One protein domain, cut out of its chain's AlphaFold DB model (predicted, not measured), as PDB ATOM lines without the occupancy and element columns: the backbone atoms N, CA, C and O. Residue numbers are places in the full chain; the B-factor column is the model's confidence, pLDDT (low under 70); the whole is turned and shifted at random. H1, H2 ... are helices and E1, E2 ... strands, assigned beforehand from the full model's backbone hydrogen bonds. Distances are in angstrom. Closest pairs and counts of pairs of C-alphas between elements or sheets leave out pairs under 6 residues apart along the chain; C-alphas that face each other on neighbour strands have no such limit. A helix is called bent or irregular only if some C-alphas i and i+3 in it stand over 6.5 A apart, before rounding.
ATOM      1  N   THR A  36     -23.433 -52.342 -45.086       80.50
ATOM      2  CA  THR A  36     -22.899 -53.665 -45.450       80.50
ATOM      3  C   THR A  36     -22.926 -53.871 -46.957       80.50
ATOM      4  O   THR A  36     -22.016 -54.481 -47.494       80.50
ATOM      5  N   LEU A  37     -23.932 -53.320 -47.646       82.31
ATOM      6  CA  LEU A  37     -24.006 -53.387 -49.107       82.31
ATOM      7  C   LEU A  37     -22.844 -52.635 -49.759       82.31
ATOM      8  O   LEU A  37     -22.187 -53.193 -50.632       82.31
ATOM      9  N   LYS A  38     -22.560 -51.408 -49.302       83.00
ATOM     10  CA  LYS A  38     -21.421 -50.635 -49.809       83.00
ATOM     11  C   LYS A  38     -20.089 -51.338 -49.539       83.00
ATOM     12  O   LYS A  38     -19.251 -51.421 -50.428       83.00
ATOM     13  N   ARG A  39     -19.916 -51.916 -48.346       79.88
ATOM     14  CA  ARG A  39     -18.704 -52.673 -48.001       79.88
ATOM     15  C   ARG A  39     -18.508 -53.915 -48.878       79.88
ATOM     16  O   ARG A  39     -17.392 -54.156 -49.327       79.88
ATOM     17  N   ASP A  40     -19.569 -54.686 -49.121       83.69
ATOM     18  CA  ASP A  40     -19.511 -55.865 -49.997       83.69
ATOM     19  C   ASP A  40     -19.103 -55.445 -51.426       83.69
ATOM     20  O   ASP A  40     -18.221 -56.052 -52.028       83.69
ATOM     21  N   GLN A  41     -19.667 -54.341 -51.935       84.25
ATOM     22  CA  GLN A  41     -19.319 -53.790 -53.252       84.25
ATOM     23  C   GLN A  41     -17.844 -53.376 -53.358       84.25
ATOM     24  O   GLN A  41     -17.206 -53.640 -54.376       84.25
ATOM     25  N   GLU A  42     -17.278 -52.756 -52.321       83.62
ATOM     26  CA  GLU A  42     -15.849 -52.418 -52.305       83.62
ATOM     27  C   GLU A  42     -14.950 -53.656 -52.324       83.62
ATOM     28  O   GLU A  42     -13.870 -53.640 -52.920       83.62
ATOM     29  N   GLN A  43     -15.379 -54.734 -51.671       83.25
ATOM     30  CA  GLN A  43     -14.610 -55.969 -51.613       83.25
ATOM     31  C   GLN A  43     -14.594 -56.701 -52.962       83.25
ATOM     32  O   GLN A  43     -13.567 -57.280 -53.325       83.25
ATOM     33  N   ASP A  44     -15.690 -56.605 -53.716       84.44
ATOM     34  CA  ASP A  44     -15.830 -57.181 -55.057       84.44
ATOM     35  C   ASP A  44     -15.197 -56.313 -56.157       84.44
ATOM     36  O   ASP A  44     -14.964 -56.784 -57.274       84.44
ATOM     37  N   THR A  45     -14.907 -55.041 -55.866       86.06
ATOM     38  CA  THR A  45     -14.303 -54.141 -56.847       86.06
ATOM     39  C   THR A  45     -12.828 -54.478 -57.048       86.06
ATOM     40  O   THR A  45     -12.022 -54.488 -56.114       86.06
ATOM     41  N   VAL A  46     -12.475 -54.732 -58.308       86.94
ATOM     42  CA  VAL A  46     -11.094 -54.916 -58.745       86.94
ATOM     43  C   VAL A  46     -10.508 -53.550 -59.083       86.94
ATOM     44  O   VAL A  46     -10.777 -52.994 -60.145       86.94
ATOM     45  N   GLU A  47      -9.717 -53.011 -58.162       92.12
ATOM     46  CA  GLU A  47      -8.848 -51.868 -58.432       92.12
ATOM     47  C   GLU A  47      -7.535 -52.332 -59.074       92.12
ATOM     48  O   GLU A  47      -7.087 -53.469 -58.869       92.12
ATOM     49  N   ASP A  48      -6.916 -51.422 -59.825       92.50
ATOM     50  CA  ASP A  48      -5.585 -51.583 -60.404       92.50
ATOM     51  C   ASP A  48      -4.697 -50.408 -59.981       92.50
ATOM     52  O   ASP A  48      -5.166 -49.275 -59.847       92.50
ATOM     53  N   ALA A  49      -3.424 -50.693 -59.746       95.56
ATOM     54  CA  ALA A  49      -2.420 -49.720 -59.354       95.56
ATOM     55  C   ALA A  49      -1.043 -50.217 -59.783       95.56
ATOM     56  O   ALA A  49      -0.755 -51.414 -59.769       95.56
ATOM     57  N   ASP A  50      -0.157 -49.291 -60.144       95.44
ATOM     58  CA  ASP A  50       1.159 -49.631 -60.683       95.44
ATOM     59  C   ASP A  50       2.065 -50.359 -59.681       95.44
ATOM     60  O   ASP A  50       3.023 -51.012 -60.101       95.44
ATOM     61  N   TRP A  51       1.768 -50.264 -58.387       96.12
ATOM     62  CA  TRP A  51       2.503 -50.888 -57.294       96.12
ATOM     63  C   TRP A  51       1.966 -52.263 -56.880       96.12
ATOM     64  O   TRP A  51       2.687 -52.979 -56.183       96.12
ATOM     65  N   PHE A  52       0.775 -52.674 -57.333       96.62
ATOM     66  CA  PHE A  52       0.271 -54.021 -57.053       96.62
ATOM     67  C   PHE A  52       1.216 -55.100 -57.605       96.62
ATOM     68  O   PHE A  52       1.713 -55.021 -58.733       96.62
ATOM     69  N   GLY A  53       1.494 -56.105 -56.778       95.75
ATOM     70  CA  GLY A  53       2.434 -57.195 -57.010       95.75
ATOM     71  C   GLY A  53       3.908 -56.784 -56.985       95.75
ATOM     72  O   GLY A  53       4.765 -57.602 -57.326       95.75
ATOM     73  N   LYS A  54       4.232 -55.532 -56.635       96.25
ATOM     74  CA  LYS A  54       5.608 -55.001 -56.680       96.25
ATOM     75  C   LYS A  54       6.145 -54.570 -55.323       96.25
ATOM     76  O   LYS A  54       7.331 -54.255 -55.232       96.25
ATOM     77  N   THR A  55       5.316 -54.533 -54.282       93.88
ATOM     78  CA  THR A  55       5.762 -54.038 -52.973       93.88
ATOM     79  C   THR A  55       6.524 -55.090 -52.175       93.88
ATOM     80  O   THR A  55       7.365 -54.727 -51.356       93.88
ATOM     81  N   GLY A  56       6.280 -56.374 -52.458       93.81
ATOM     82  CA  GLY A  56       6.779 -57.511 -51.681       93.81
ATOM     83  C   GLY A  56       5.794 -57.999 -50.614       93.81
ATOM     84  O   GLY A  56       6.036 -59.048 -50.024       93.81
ATOM     85  N   LEU A  57       4.690 -57.275 -50.402       94.62
ATOM     86  CA  LEU A  57       3.562 -57.714 -49.584       94.62
ATOM     87  C   LEU A  57       2.692 -58.723 -50.344       94.62
ATOM     88  O   LEU A  57       2.756 -58.820 -51.573       94.62
ATOM     89  N   ASP A  58       1.866 -59.476 -49.621       94.69
ATOM     90  CA  ASP A  58       0.863 -60.319 -50.259       94.69
ATOM     91  C   ASP A  58      -0.265 -59.479 -50.885       94.69
ATOM     92  O   ASP A  58      -0.594 -58.381 -50.429       94.69
ATOM     93  N   ASP A  59      -0.880 -60.020 -51.940       93.69
ATOM     94  CA  ASP A  59      -1.931 -59.340 -52.710       93.69
ATOM     95  C   ASP A  59      -3.137 -58.956 -51.834       93.69
ATOM     96  O   ASP A  59      -3.774 -57.932 -52.082       93.69
ATOM     97  N   ALA A  60      -3.439 -59.722 -50.775       93.31
ATOM     98  CA  ALA A  60      -4.550 -59.392 -49.893       93.31
ATOM     99  C   ALA A  60      -4.243 -58.138 -49.068       93.31
ATOM    100  O   ALA A  60      -5.094 -57.252 -48.995       93.31
ATOM    101  N   THR A  61      -3.039 -58.015 -48.505       94.31
ATOM    102  CA  THR A  61      -2.619 -56.799 -47.799       94.31
ATOM    103  C   THR A  61      -2.505 -55.599 -48.730       94.31
ATOM    104  O   THR A  61      -2.993 -54.520 -48.386       94.31
ATOM    105  N   GLU A  62      -1.923 -55.772 -49.919       95.56
ATOM    106  CA  GLU A  62      -1.837 -54.694 -50.905       95.56
ATOM    107  C   GLU A  62      -3.229 -54.148 -51.260       95.56
ATOM    108  O   GLU A  62      -3.447 -52.937 -51.239       95.56
ATOM    109  N   ARG A  63      -4.203 -55.031 -51.515       94.38
ATOM    110  CA  ARG A  63      -5.591 -54.640 -51.815       94.38
ATOM    111  C   ARG A  63      -6.359 -54.125 -50.603       94.38
ATOM    112  O   ARG A  63      -7.328 -53.383 -50.771       94.38
ATOM    113  N   GLU A  64      -5.974 -54.519 -49.395       94.75
ATOM    114  CA  GLU A  64      -6.626 -54.059 -48.171       94.75
ATOM    115  C   GLU A  64      -6.262 -52.609 -47.840       94.75
ATOM    116  O   GLU A  64      -7.118 -51.883 -47.340       94.75
ATOM    117  N   LEU A  65      -5.053 -52.146 -48.177       95.75
ATOM    118  CA  LEU A  65      -4.606 -50.777 -47.896       95.75
ATOM    119  C   LEU A  65      -5.561 -49.677 -48.413       95.75
ATOM    120  O   LEU A  65      -6.025 -48.880 -47.594       95.75
ATOM    121  N   PRO A  66      -5.912 -49.595 -49.713       95.50
ATOM    122  CA  PRO A  66      -6.828 -48.561 -50.203       95.50
ATOM    123  C   PRO A  66      -8.226 -48.671 -49.571       95.50
ATOM    124  O   PRO A  66      -8.853 -47.655 -49.271       95.50
ATOM    125  N   ARG A  67      -8.693 -49.893 -49.275       94.31
ATOM    126  CA  ARG A  67      -9.972 -50.131 -48.583       94.31
ATOM    127  C   ARG A  67      -9.937 -49.682 -47.126       94.31
ATOM    128  O   ARG A  67     -10.952 -49.242 -46.590       94.31
ATOM    129  N   TYR A  68      -8.806 -49.866 -46.453       94.44
ATOM    130  CA  TYR A  68      -8.582 -49.380 -45.097       94.44
ATOM    131  C   TYR A  68      -8.621 -47.851 -45.081       94.44
ATOM    132  O   TYR A  68      -9.390 -47.272 -44.320       94.44
ATOM    133  N   LEU A  69      -7.890 -47.199 -45.989       94.75
ATOM    134  CA  LEU A  69      -7.848 -45.740 -46.068       94.75
ATOM    135  C   LEU A  69      -9.227 -45.133 -46.336       94.75
ATOM    136  O   LEU A  69      -9.624 -44.212 -45.632       94.75
ATOM    137  N   ARG A  70      -9.999 -45.671 -47.288       93.38
ATOM    138  CA  ARG A  70     -11.373 -45.197 -47.527       93.38
ATOM    139  C   ARG A  70     -12.261 -45.335 -46.289       93.38
ATOM    140  O   ARG A  70     -12.968 -44.391 -45.950       93.38
ATOM    141  N   ARG A  71     -12.165 -46.455 -45.559       91.31
ATOM    142  CA  ARG A  71     -12.900 -46.657 -44.297       91.31
ATOM    143  C   ARG A  71     -12.544 -45.613 -43.242       91.31
ATOM    144  O   ARG A  71     -13.450 -45.080 -42.607       91.31
ATOM    145  N   GLU A  72     -11.263 -45.302 -43.084       92.81
ATOM    146  CA  GLU A  72     -10.803 -44.284 -42.133       92.81
ATOM    147  C   GLU A  72     -11.208 -42.864 -42.545       92.81
ATOM    148  O   GLU A  72     -11.505 -42.026 -41.696       92.81
ATOM    149  N   LEU A  73     -11.256 -42.597 -43.851       91.12
ATOM    150  CA  LEU A  73     -11.653 -41.304 -44.410       91.12
ATOM    151  C   LEU A  73     -13.179 -41.141 -44.513       91.12
ATOM    152  O   LEU A  73     -13.659 -40.051 -44.818       91.12
ATOM    153  N   GLY A  74     -13.948 -42.200 -44.238       90.44
ATOM    154  CA  GLY A  74     -15.404 -42.207 -44.374       90.44
ATOM    155  C   GLY A  74     -15.885 -42.127 -45.825       90.44
ATOM    156  O   GLY A  74     -16.992 -41.651 -46.063       90.44
ATOM    157  N   GLU A  75     -15.058 -42.568 -46.770       90.44
ATOM    158  CA  GLU A  75     -15.323 -42.537 -48.207       90.44
ATOM    159  C   GLU A  75     -15.803 -43.891 -48.715       90.44
ATOM    160  O   GLU A  75     -15.500 -44.936 -48.137       90.44
ATOM    161  N   TYR A  76     -16.499 -43.860 -49.849       89.19
ATOM    162  CA  TYR A  76     -16.894 -45.061 -50.572       89.19
ATOM    163  C   TYR A  76     -16.483 -44.971 -52.034       89.19
ATOM    164  O   TYR A  76     -16.510 -43.900 -52.635       89.19
ATOM    165  N   LEU A  77     -16.150 -46.115 -52.628       88.31
ATOM    166  CA  LEU A  77     -15.688 -46.179 -54.018       88.31
ATOM    167  C   LEU A  77     -16.705 -45.647 -55.058       88.31
ATOM    168  O   LEU A  77     -16.333 -45.284 -56.170       88.31
ATOM    169  N   ASP A  78     -17.996 -45.605 -54.712       86.31
ATOM    170  CA  ASP A  78     -19.064 -45.063 -55.561       86.31
ATOM    171  C   ASP A  78     -19.184 -43.527 -55.500       86.31
ATOM    172  O   ASP A  78     -19.974 -42.935 -56.242       86.31
ATOM    173  N   GLU A  79     -18.402 -42.870 -54.641       88.75
ATOM    174  CA  GLU A  79     -18.438 -41.426 -54.440       88.75
ATOM    175  C   GLU A  79     -17.429 -40.698 -55.344       88.75
ATOM    176  O   GLU A  79     -16.271 -41.111 -55.469       88.75
ATOM    177  N   PRO A  80     -17.827 -39.581 -55.983       87.62
ATOM    178  CA  PRO A  80     -16.909 -38.792 -56.793       87.62
ATOM    179  C   PRO A  80     -15.730 -38.260 -55.971       87.62
ATOM    180  O   PRO A  80     -15.927 -37.564 -54.978       87.62
ATOM    181  N   GLY A  81     -14.507 -38.523 -56.436       88.06
ATOM    182  CA  GLY A  81     -13.282 -38.033 -55.793       88.06
ATOM    183  C   GLY A  81     -12.827 -38.843 -54.576       88.06
ATOM    184  O   GLY A  81     -11.927 -38.388 -53.873       88.06
ATOM    185  N   CYS A  82     -13.423 -40.016 -54.335       92.19
ATOM    186  CA  CYS A  82     -12.913 -40.956 -53.343       92.19
ATOM    187  C   CYS A  82     -11.476 -41.391 -53.669       92.19
ATOM    188  O   CYS A  82     -11.050 -41.402 -54.825       92.19
ATOM    189  N   LEU A  83     -10.728 -41.758 -52.629       94.12
ATOM    190  CA  LEU A  83      -9.382 -42.297 -52.769       94.12
ATOM    191  C   LEU A  83      -9.412 -43.659 -53.472       94.12
ATOM    192  O   LEU A  83     -10.023 -44.610 -52.976       94.12
ATOM    193  N   THR A  84      -8.676 -43.791 -54.568       95.06
ATOM    194  CA  THR A  84      -8.458 -45.066 -55.259       95.06
ATOM    195  C   THR A  84      -7.045 -45.591 -55.021       95.06
ATOM    196  O   THR A  84      -6.136 -44.852 -54.637       95.06
ATOM    197  N   ALA A  85      -6.827 -46.881 -55.276       95.94
ATOM    198  CA  ALA A  85      -5.495 -47.480 -55.207       95.94
ATOM    199  C   ALA A  85      -4.476 -46.783 -56.134       95.94
ATOM    200  O   ALA A  85      -3.307 -46.648 -55.774       95.94
ATOM    201  N   ALA A  86      -4.927 -46.309 -57.300       95.94
ATOM    202  CA  ALA A  86      -4.095 -45.624 -58.289       95.94
ATOM    203  C   ALA A  86      -3.650 -44.218 -57.849       95.94
ATOM    204  O   ALA A  86      -2.661 -43.700 -58.367       95.94
ATOM    205  N   ASP A  87      -4.348 -43.604 -56.888       95.81
ATOM    206  CA  ASP A  87      -3.960 -42.305 -56.328       95.81
ATOM    207  C   ASP A  87      -2.789 -42.424 -55.340       95.81
ATOM    208  O   ASP A  87      -2.134 -41.431 -55.014       95.81
ATOM    209  N   LEU A  88      -2.523 -43.636 -54.848       96.62
ATOM    210  CA  LEU A  88      -1.413 -43.922 -53.951       96.62
ATOM    211  C   LEU A  88      -0.144 -44.180 -54.754       96.62
ATOM    212  O   LEU A  88      -0.129 -44.984 -55.684       96.62
ATOM    213  N   ARG A  89       0.962 -43.569 -54.328       96.25
ATOM    214  CA  ARG A  89       2.281 -43.832 -54.907       96.25
ATOM    215  C   ARG A  89       3.177 -44.509 -53.889       96.25
ATOM    216  O   ARG A  89       3.494 -43.921 -52.859       96.25
ATOM    217  N   TYR A  90       3.622 -45.716 -54.212       97.12
ATOM    218  CA  TYR A  90       4.533 -46.478 -53.368       97.12
ATOM    219  C   TYR A  90       5.920 -45.817 -53.278       97.12
ATOM    220  O   TYR A  90       6.493 -45.402 -54.288       97.12
ATOM    221  N   LEU A  91       6.452 -45.717 -52.058       96.19
ATOM    222  CA  LEU A  91       7.716 -45.048 -51.720       96.19
ATOM    223  C   LEU A  91       8.807 -46.016 -51.241       96.19
ATOM    224  O   LEU A  91       9.930 -45.584 -50.976       96.19
ATOM    225  N   GLY A  92       8.496 -47.308 -51.127       95.56
ATOM    226  CA  GLY A  92       9.418 -48.319 -50.613       95.56
ATOM    227  C   GLY A  92       9.277 -48.573 -49.113       95.56
ATOM    228  O   GLY A  92       8.329 -48.123 -48.466       95.56
ATOM    229  N   ILE A  93      10.242 -49.321 -48.581       95.31
ATOM    230  CA  ILE A  93      10.347 -49.667 -47.162       95.31
ATOM    231  C   ILE A  93      11.295 -48.679 -46.493       95.31
ATOM    232  O   ILE A  93      12.390 -48.439 -47.004       95.31
ATOM    233  N   HIS A  94      10.893 -48.144 -45.345       95.19
ATOM    234  CA  HIS A  94      11.720 -47.254 -44.531       95.19
ATOM    235  C   HIS A  94      11.758 -47.742 -43.088       95.19
ATOM    236  O   HIS A  94      10.766 -48.267 -42.583       95.19
ATOM    237  N   THR A  95      12.905 -47.559 -42.434       93.38
ATOM    238  CA  THR A  95      13.141 -47.981 -41.049       93.38
ATOM    239  C   THR A  95      13.567 -46.786 -40.209       93.38
ATOM    240  O   THR A  95      14.522 -46.091 -40.556       93.38
ATOM    241  N   ASP A  96      12.888 -46.565 -39.089       90.31
ATOM    242  CA  ASP A  96      13.203 -45.513 -38.125       90.31
ATOM    243  C   ASP A  96      13.079 -46.013 -36.670       90.31
ATOM    244  O   ASP A  96      13.027 -47.212 -36.397       90.31
ATOM    245  N   ALA A  97      13.046 -45.087 -35.705       88.94
ATOM    246  CA  ALA A  97      12.895 -45.414 -34.285       88.94
ATOM    247  C   ALA A  97      11.539 -46.061 -33.922       88.94
ATOM    248  O   ALA A  97      11.406 -46.603 -32.825       88.94
ATOM    249  N   ARG A  98      10.531 -45.983 -34.801       87.19
ATOM    250  CA  ARG A  98       9.206 -46.609 -34.654       87.19
ATOM    251  C   ARG A  98       9.145 -47.999 -35.295       87.19
ATOM    252  O   ARG A  98       8.181 -48.723 -35.050       87.19
ATOM    253  N   GLY A  99      10.156 -48.378 -36.076       90.88
ATOM    254  CA  GLY A  99      10.273 -49.682 -36.725       90.88
ATOM    255  C   GLY A  99      10.398 -49.571 -38.241       90.88
ATOM    256  O   GLY A  99      10.728 -48.515 -38.776       90.88
ATOM    257  N   SER A 100      10.144 -50.683 -38.930       94.94
ATOM    258  CA  SER A 100      10.142 -50.757 -40.394       94.94
ATOM    259  C   SER A 100       8.715 -50.714 -40.928       94.94
ATOM    260  O   SER A 100       7.829 -51.353 -40.364       94.94
ATOM    261  N   ALA A 101       8.480 -49.993 -42.020       96.81
ATOM    262  CA  ALA A 101       7.181 -49.972 -42.683       96.81
ATOM    263  C   ALA A 101       7.308 -49.743 -44.193       96.81
ATOM    264  O   ALA A 101       8.228 -49.069 -44.659       96.81
ATOM    265  N   HIS A 102       6.359 -50.281 -44.954       97.19
ATOM    266  CA  HIS A 102       6.114 -49.869 -46.335       97.19
ATOM    267  C   HIS A 102       5.371 -48.538 -46.333       97.19
ATOM    268  O   HIS A 102       4.459 -48.367 -45.527       97.19
ATOM    269  N   PHE A 103       5.713 -47.625 -47.244       97.12
ATOM    270  CA  PHE A 103       5.095 -46.302 -47.323       97.12
ATOM    271  C   PHE A 103       4.483 -46.013 -48.690       97.12
ATOM    272  O   PHE A 103       5.040 -46.368 -49.730       97.12
ATOM    273  N   TRP A 104       3.377 -45.271 -48.679       97.25
ATOM    274  CA  TRP A 104       2.750 -44.684 -49.857       97.25
ATOM    275  C   TRP A 104       2.476 -43.202 -49.608       97.25
ATOM    276  O   TRP A 104       1.953 -42.830 -48.555       97.25
ATOM    277  N   SER A 105       2.785 -42.341 -50.579       95.44
ATOM    278  CA  SER A 105       2.303 -40.959 -50.537       95.44
ATOM    279  C   SER A 105       0.838 -40.924 -50.944       95.44
ATOM    280  O   SER A 105       0.472 -41.488 -51.980       95.44
ATOM    281  N   MET A 106       0.032 -40.216 -50.160       94.88
ATOM    282  CA  MET A 106      -1.362 -39.938 -50.481       94.88
ATOM    283  C   MET A 106      -1.469 -38.627 -51.276       94.88
ATOM    284  O   MET A 106      -0.604 -37.751 -51.128       94.88
ATOM    285  N   PRO A 107      -2.514 -38.452 -52.103       92.44
ATOM    286  CA  PRO A 107      -2.810 -37.151 -52.688       92.44
ATOM    287  C   PRO A 107      -3.041 -36.126 -51.571       92.44
ATOM    288  O   PRO A 107      -3.687 -36.431 -50.567       92.44
ATOM    289  N   ALA A 108      -2.509 -34.915 -51.743       87.19
ATOM    290  CA  ALA A 108      -2.651 -33.860 -50.746       87.19
ATOM    291  C   ALA A 108      -4.129 -33.497 -50.552       87.19
ATOM    292  O   ALA A 108      -4.858 -33.245 -51.515       87.19
ATOM    293  N   ARG A 109      -4.561 -33.434 -49.293       82.19
ATOM    294  CA  ARG A 109      -5.938 -33.104 -48.910       82.19
ATOM    295  C   ARG A 109      -5.903 -31.931 -47.952       82.19
ATOM    296  O   ARG A 109      -5.075 -31.895 -47.058       82.19
ATOM    297  N   HIS A 110      -6.758 -30.934 -48.175       82.12
ATOM    298  CA  HIS A 110      -6.770 -29.698 -47.377       82.12
ATOM    299  C   HIS A 110      -5.395 -29.000 -47.254       82.12
ATOM    300  O   HIS A 110      -5.132 -28.324 -46.268       82.12
ATOM    301  N   ASN A 111      -4.546 -29.111 -48.288       79.75
ATOM    302  CA  ASN A 111      -3.150 -28.640 -48.318       79.75
ATOM    303  C   ASN A 111      -2.196 -29.343 -47.337       79.75
ATOM    304  O   ASN A 111      -1.093 -28.852 -47.106       79.75
ATOM    305  N   GLU A 112      -2.584 -30.500 -46.809       85.44
ATOM    306  CA  GLU A 112      -1.748 -31.337 -45.959       85.44
ATOM    307  C   GLU A 112      -1.290 -32.572 -46.743       85.44
ATOM    308  O   GLU A 112      -2.059 -33.210 -47.471       85.44
ATOM    309  N   GLN A 113       0.004 -32.868 -46.634       89.44
ATOM    310  CA  GLN A 113       0.599 -34.077 -47.184       89.44
ATOM    311  C   GLN A 113       0.528 -35.161 -46.114       89.44
ATOM    312  O   GLN A 113       1.093 -34.998 -45.037       89.44
ATOM    313  N   SER A 114      -0.113 -36.277 -46.436       93.50
ATOM    314  CA  SER A 114      -0.172 -37.446 -45.560       93.50
ATOM    315  C   SER A 114       0.451 -38.657 -46.242       93.50
ATOM    316  O   SER A 114       0.592 -38.712 -47.473       93.50
ATOM    317  N   PHE A 115       0.824 -39.632 -45.424       95.69
ATOM    318  CA  PHE A 115       1.368 -40.901 -45.876       95.69
ATOM    319  C   PHE A 115       0.540 -42.041 -45.311       95.69
ATOM    320  O   PHE A 115       0.087 -41.985 -44.168       95.69
ATOM    321  N   ALA A 116       0.366 -43.076 -46.120       97.25
ATOM    322  CA  ALA A 116      -0.146 -44.357 -45.671       97.25
ATOM    323  C   ALA A 116       1.031 -45.301 -45.439       97.25
ATOM    324  O   ALA A 116       2.042 -45.223 -46.146       97.25
ATOM    325  N   TYR A 117       0.903 -46.191 -44.462       96.75
ATOM    326  CA  TYR A 117       1.958 -47.130 -44.119       96.75
ATOM    327  C   TYR A 117       1.424 -48.507 -43.726       96.75
ATOM    328  O   TYR A 117       0.328 -48.641 -43.179       96.75
ATOM    329  N   ALA A 118       2.240 -49.529 -43.982       97.12
ATOM    330  CA  ALA A 118       2.061 -50.884 -43.473       97.12
ATOM    331  C   ALA A 118       3.273 -51.236 -42.606       97.12
ATOM    332  O   ALA A 118       4.380 -51.399 -43.127       97.12
ATOM    333  N   GLN A 119       3.080 -51.284 -41.287       96.38
ATOM    334  CA  GLN A 119       4.150 -51.551 -40.327       96.38
ATOM    335  C   GLN A 119       4.509 -53.032 -40.332       96.38
ATOM    336  O   GLN A 119       3.620 -53.882 -40.353       96.38
ATOM    337  N   LEU A 120       5.805 -53.315 -40.275       96.25
ATOM    338  CA  LEU A 120       6.374 -54.653 -40.251       96.25
ATOM    339  C   LEU A 120       6.821 -55.034 -38.835       96.25
ATOM    340  O   LEU A 120       7.299 -54.177 -38.085       96.25
ATOM    341  N   ASP A 121       6.692 -56.311 -38.484       94.81
ATOM    342  CA  ASP A 121       7.375 -56.893 -37.326       94.81
ATOM    343  C   ASP A 121       8.843 -57.248 -37.632       94.81
ATOM    344  O   ASP A 121       9.363 -57.011 -38.727       94.81
ATOM    345  N   ASP A 122       9.514 -57.858 -36.653       92.56
ATOM    346  CA  ASP A 122      10.899 -58.329 -36.775       92.56
ATOM    347  C   ASP A 122      11.075 -59.447 -37.827       92.56
ATOM    348  O   ASP A 122      12.198 -59.709 -38.262       92.56
ATOM    349  N   ASN A 123       9.987 -60.102 -38.249       92.44
ATOM    350  CA  ASN A 123       9.982 -61.141 -39.281       92.44
ATOM    351  C   ASN A 123       9.670 -60.581 -40.679       92.44
ATOM    352  O   ASN A 123       9.756 -61.319 -41.661       92.44
ATOM    353  N   GLY A 124       9.332 -59.292 -40.784       89.94
ATOM    354  CA  GLY A 124       8.898 -58.666 -42.029       89.94
ATOM    355  C   GLY A 124       7.424 -58.910 -42.367       89.94
ATOM    356  O   GLY A 124       7.031 -58.680 -43.508       89.94
ATOM    357  N   GLU A 125       6.610 -59.368 -41.414       93.62
ATOM    358  CA  GLU A 125       5.163 -59.523 -41.580       93.62
ATOM    359  C   GLU A 125       4.425 -58.232 -41.215       93.62
ATOM    360  O   GLU A 125       4.812 -57.510 -40.295       93.62
ATOM    361  N   VAL A 126       3.330 -57.937 -41.922       95.50
ATOM    362  CA  VAL A 126       2.537 -56.729 -41.664       95.50
ATOM    363  C   VAL A 126       1.725 -56.888 -40.383       95.50
ATOM    364  O   VAL A 126       0.829 -57.726 -40.299       95.50
ATOM    365  N   VAL A 127       1.993 -56.030 -39.397       95.25
ATOM    366  CA  VAL A 127       1.284 -56.020 -38.106       95.25
ATOM    367  C   VAL A 127       0.114 -55.053 -38.074       95.25
ATOM    368  O   VAL A 127      -0.886 -55.310 -37.402       95.25
ATOM    369  N   CYS A 128       0.223 -53.925 -38.775       94.06
ATOM    370  CA  CYS A 128      -0.845 -52.939 -38.838       94.06
ATOM    371  C   CYS A 128      -0.758 -52.078 -40.098       94.06
ATOM    372  O   CYS A 128       0.310 -51.885 -40.685       94.06
ATOM    373  N   LEU A 129      -1.914 -51.544 -40.481       96.62
ATOM    374  CA  LEU A 129      -2.050 -50.494 -41.480       96.62
ATOM    375  C   LEU A 129      -2.358 -49.185 -40.755       96.62
ATOM    376  O   LEU A 129      -3.050 -49.185 -39.735       96.62
ATOM    377  N   GLY A 130      -1.852 -48.079 -41.279       95.19
ATOM    378  CA  GLY A 130      -2.112 -46.760 -40.724       95.19
ATOM    379  C   GLY A 130      -1.892 -45.652 -41.738       95.19
ATOM    380  O   GLY A 130      -1.423 -45.883 -42.854       95.19
ATOM    381  N   TRP A 131      -2.260 -44.436 -41.353       95.50
ATOM    382  CA  TRP A 131      -2.022 -43.237 -42.143       95.50
ATOM    383  C   TRP A 131      -1.858 -42.007 -41.249       95.50
ATOM    384  O   TRP A 131      -2.273 -42.015 -40.089       95.50
ATOM    385  N   GLY A 132      -1.226 -40.963 -41.781       91.44
ATOM    386  CA  GLY A 132      -1.066 -39.671 -41.111       91.44
ATOM    387  C   GLY A 132       0.326 -39.076 -41.307       91.44
ATOM    388  O   GLY A 132       0.888 -39.139 -42.403       91.44
ATOM    389  N   ASP A 133       0.877 -38.516 -40.227       86.94
ATOM    390  CA  ASP A 133       2.123 -37.728 -40.236       86.94
ATOM    391  C   ASP A 133       3.403 -38.574 -40.143       86.94
ATOM    392  O   ASP A 133       4.514 -38.038 -40.101       86.94
TER     393      ASP A 133
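AT A GLANCE: This is residues 36 to 133 of the 138 residues of an uncharacterized protein of Rhodoferax ferrireducens (UniProt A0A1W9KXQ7). A strongly twisted sheet of four antiparallel strands, E1 to E4, has one helix, H2, packed slantwise over one face at its E3 and E4 side; the short helix H1 lies beyond H2, away from the sheet. Two long loops, residues 45 to 58 and 74 to 88, link H1 to H2 and H2 to the sheet, and the longest axis runs from H1 to the turn between E1 and E2. The printed part has 98 residues, with two named helices and four named strands in the order H1 H2 E1 E2 E3 E4; the sheet's order is E1 E2 E3 E4, and the class is mixed, helices and strands. It is compact, with a radius of gyration of the C-alphas of 13.4 A and spans of 38 by 31 by 24 A.

IN THESE COORDINATES: Find C-alpha 89 at (2.281, -43.832, -54.907), where E1 begins; it runs over residues 89 to 96, 20.1 A, and bends by 55 degrees at residue 93. E2 follows at residues 99 to 105, 18.2 A, then E3 at 115 to 120, 15.7 A. E4, residues 126 to 132, 17.4 A, ends with C-alpha 132 at (-1.066, -39.671, -41.111). Go back to residues 59 to 73 for H2, 22.1 A; it is neither bent nor irregular, but only just: C-alphas 63 and 66 are 6.4 A apart. H1, residues 36 to 44, starts at C-alpha 36, (-22.899, -53.665, -45.450).

HOW THE PARTS SIT: The four strands form a meander, each the antiparallel neighbour of the one before, in three hairpins. Between E1 and E2, look at N 91 and O 103, within hydrogen-bond range at 2.8 A; between E2 and E3, at N 120 and O 100, 2.8 A; between E3 and E4, at N 117 and O 130, 2.8 A. E1 and E4 are the edge strands and are apart. H2 is on the sheet in two layers, a helix on one face, at a height over the sheet of 9.0 A. It lies over E3 and E4, slantwise to the strands, at 34 degrees to E4 on the local plane. Its closest C-alphas to E4 are those of Leu 65 and Leu 129, 6.9 A. H1 is not on the sheet. H1 and H2 are close but not clearly touching, with the C-alphas of Glu 42 and Arg 67 closest at 7.3 A; they run opposite ways at a steep tilt of 36 degrees, only just past shallow. In H1 every O i to N i+4 pair is within hydrogen-bond range; in H2, 9 of 11.

THE WHOLE: The two C-alphas farthest apart, those of Leu 37 and Ala 97, are 40.6 A apart. The printed part has no cut. The links H1 to H2 and H2 to E1 are long, with 14 and 15 residues. The mean pLDDT of the printed part is 92.1, and no printed residue is under 70.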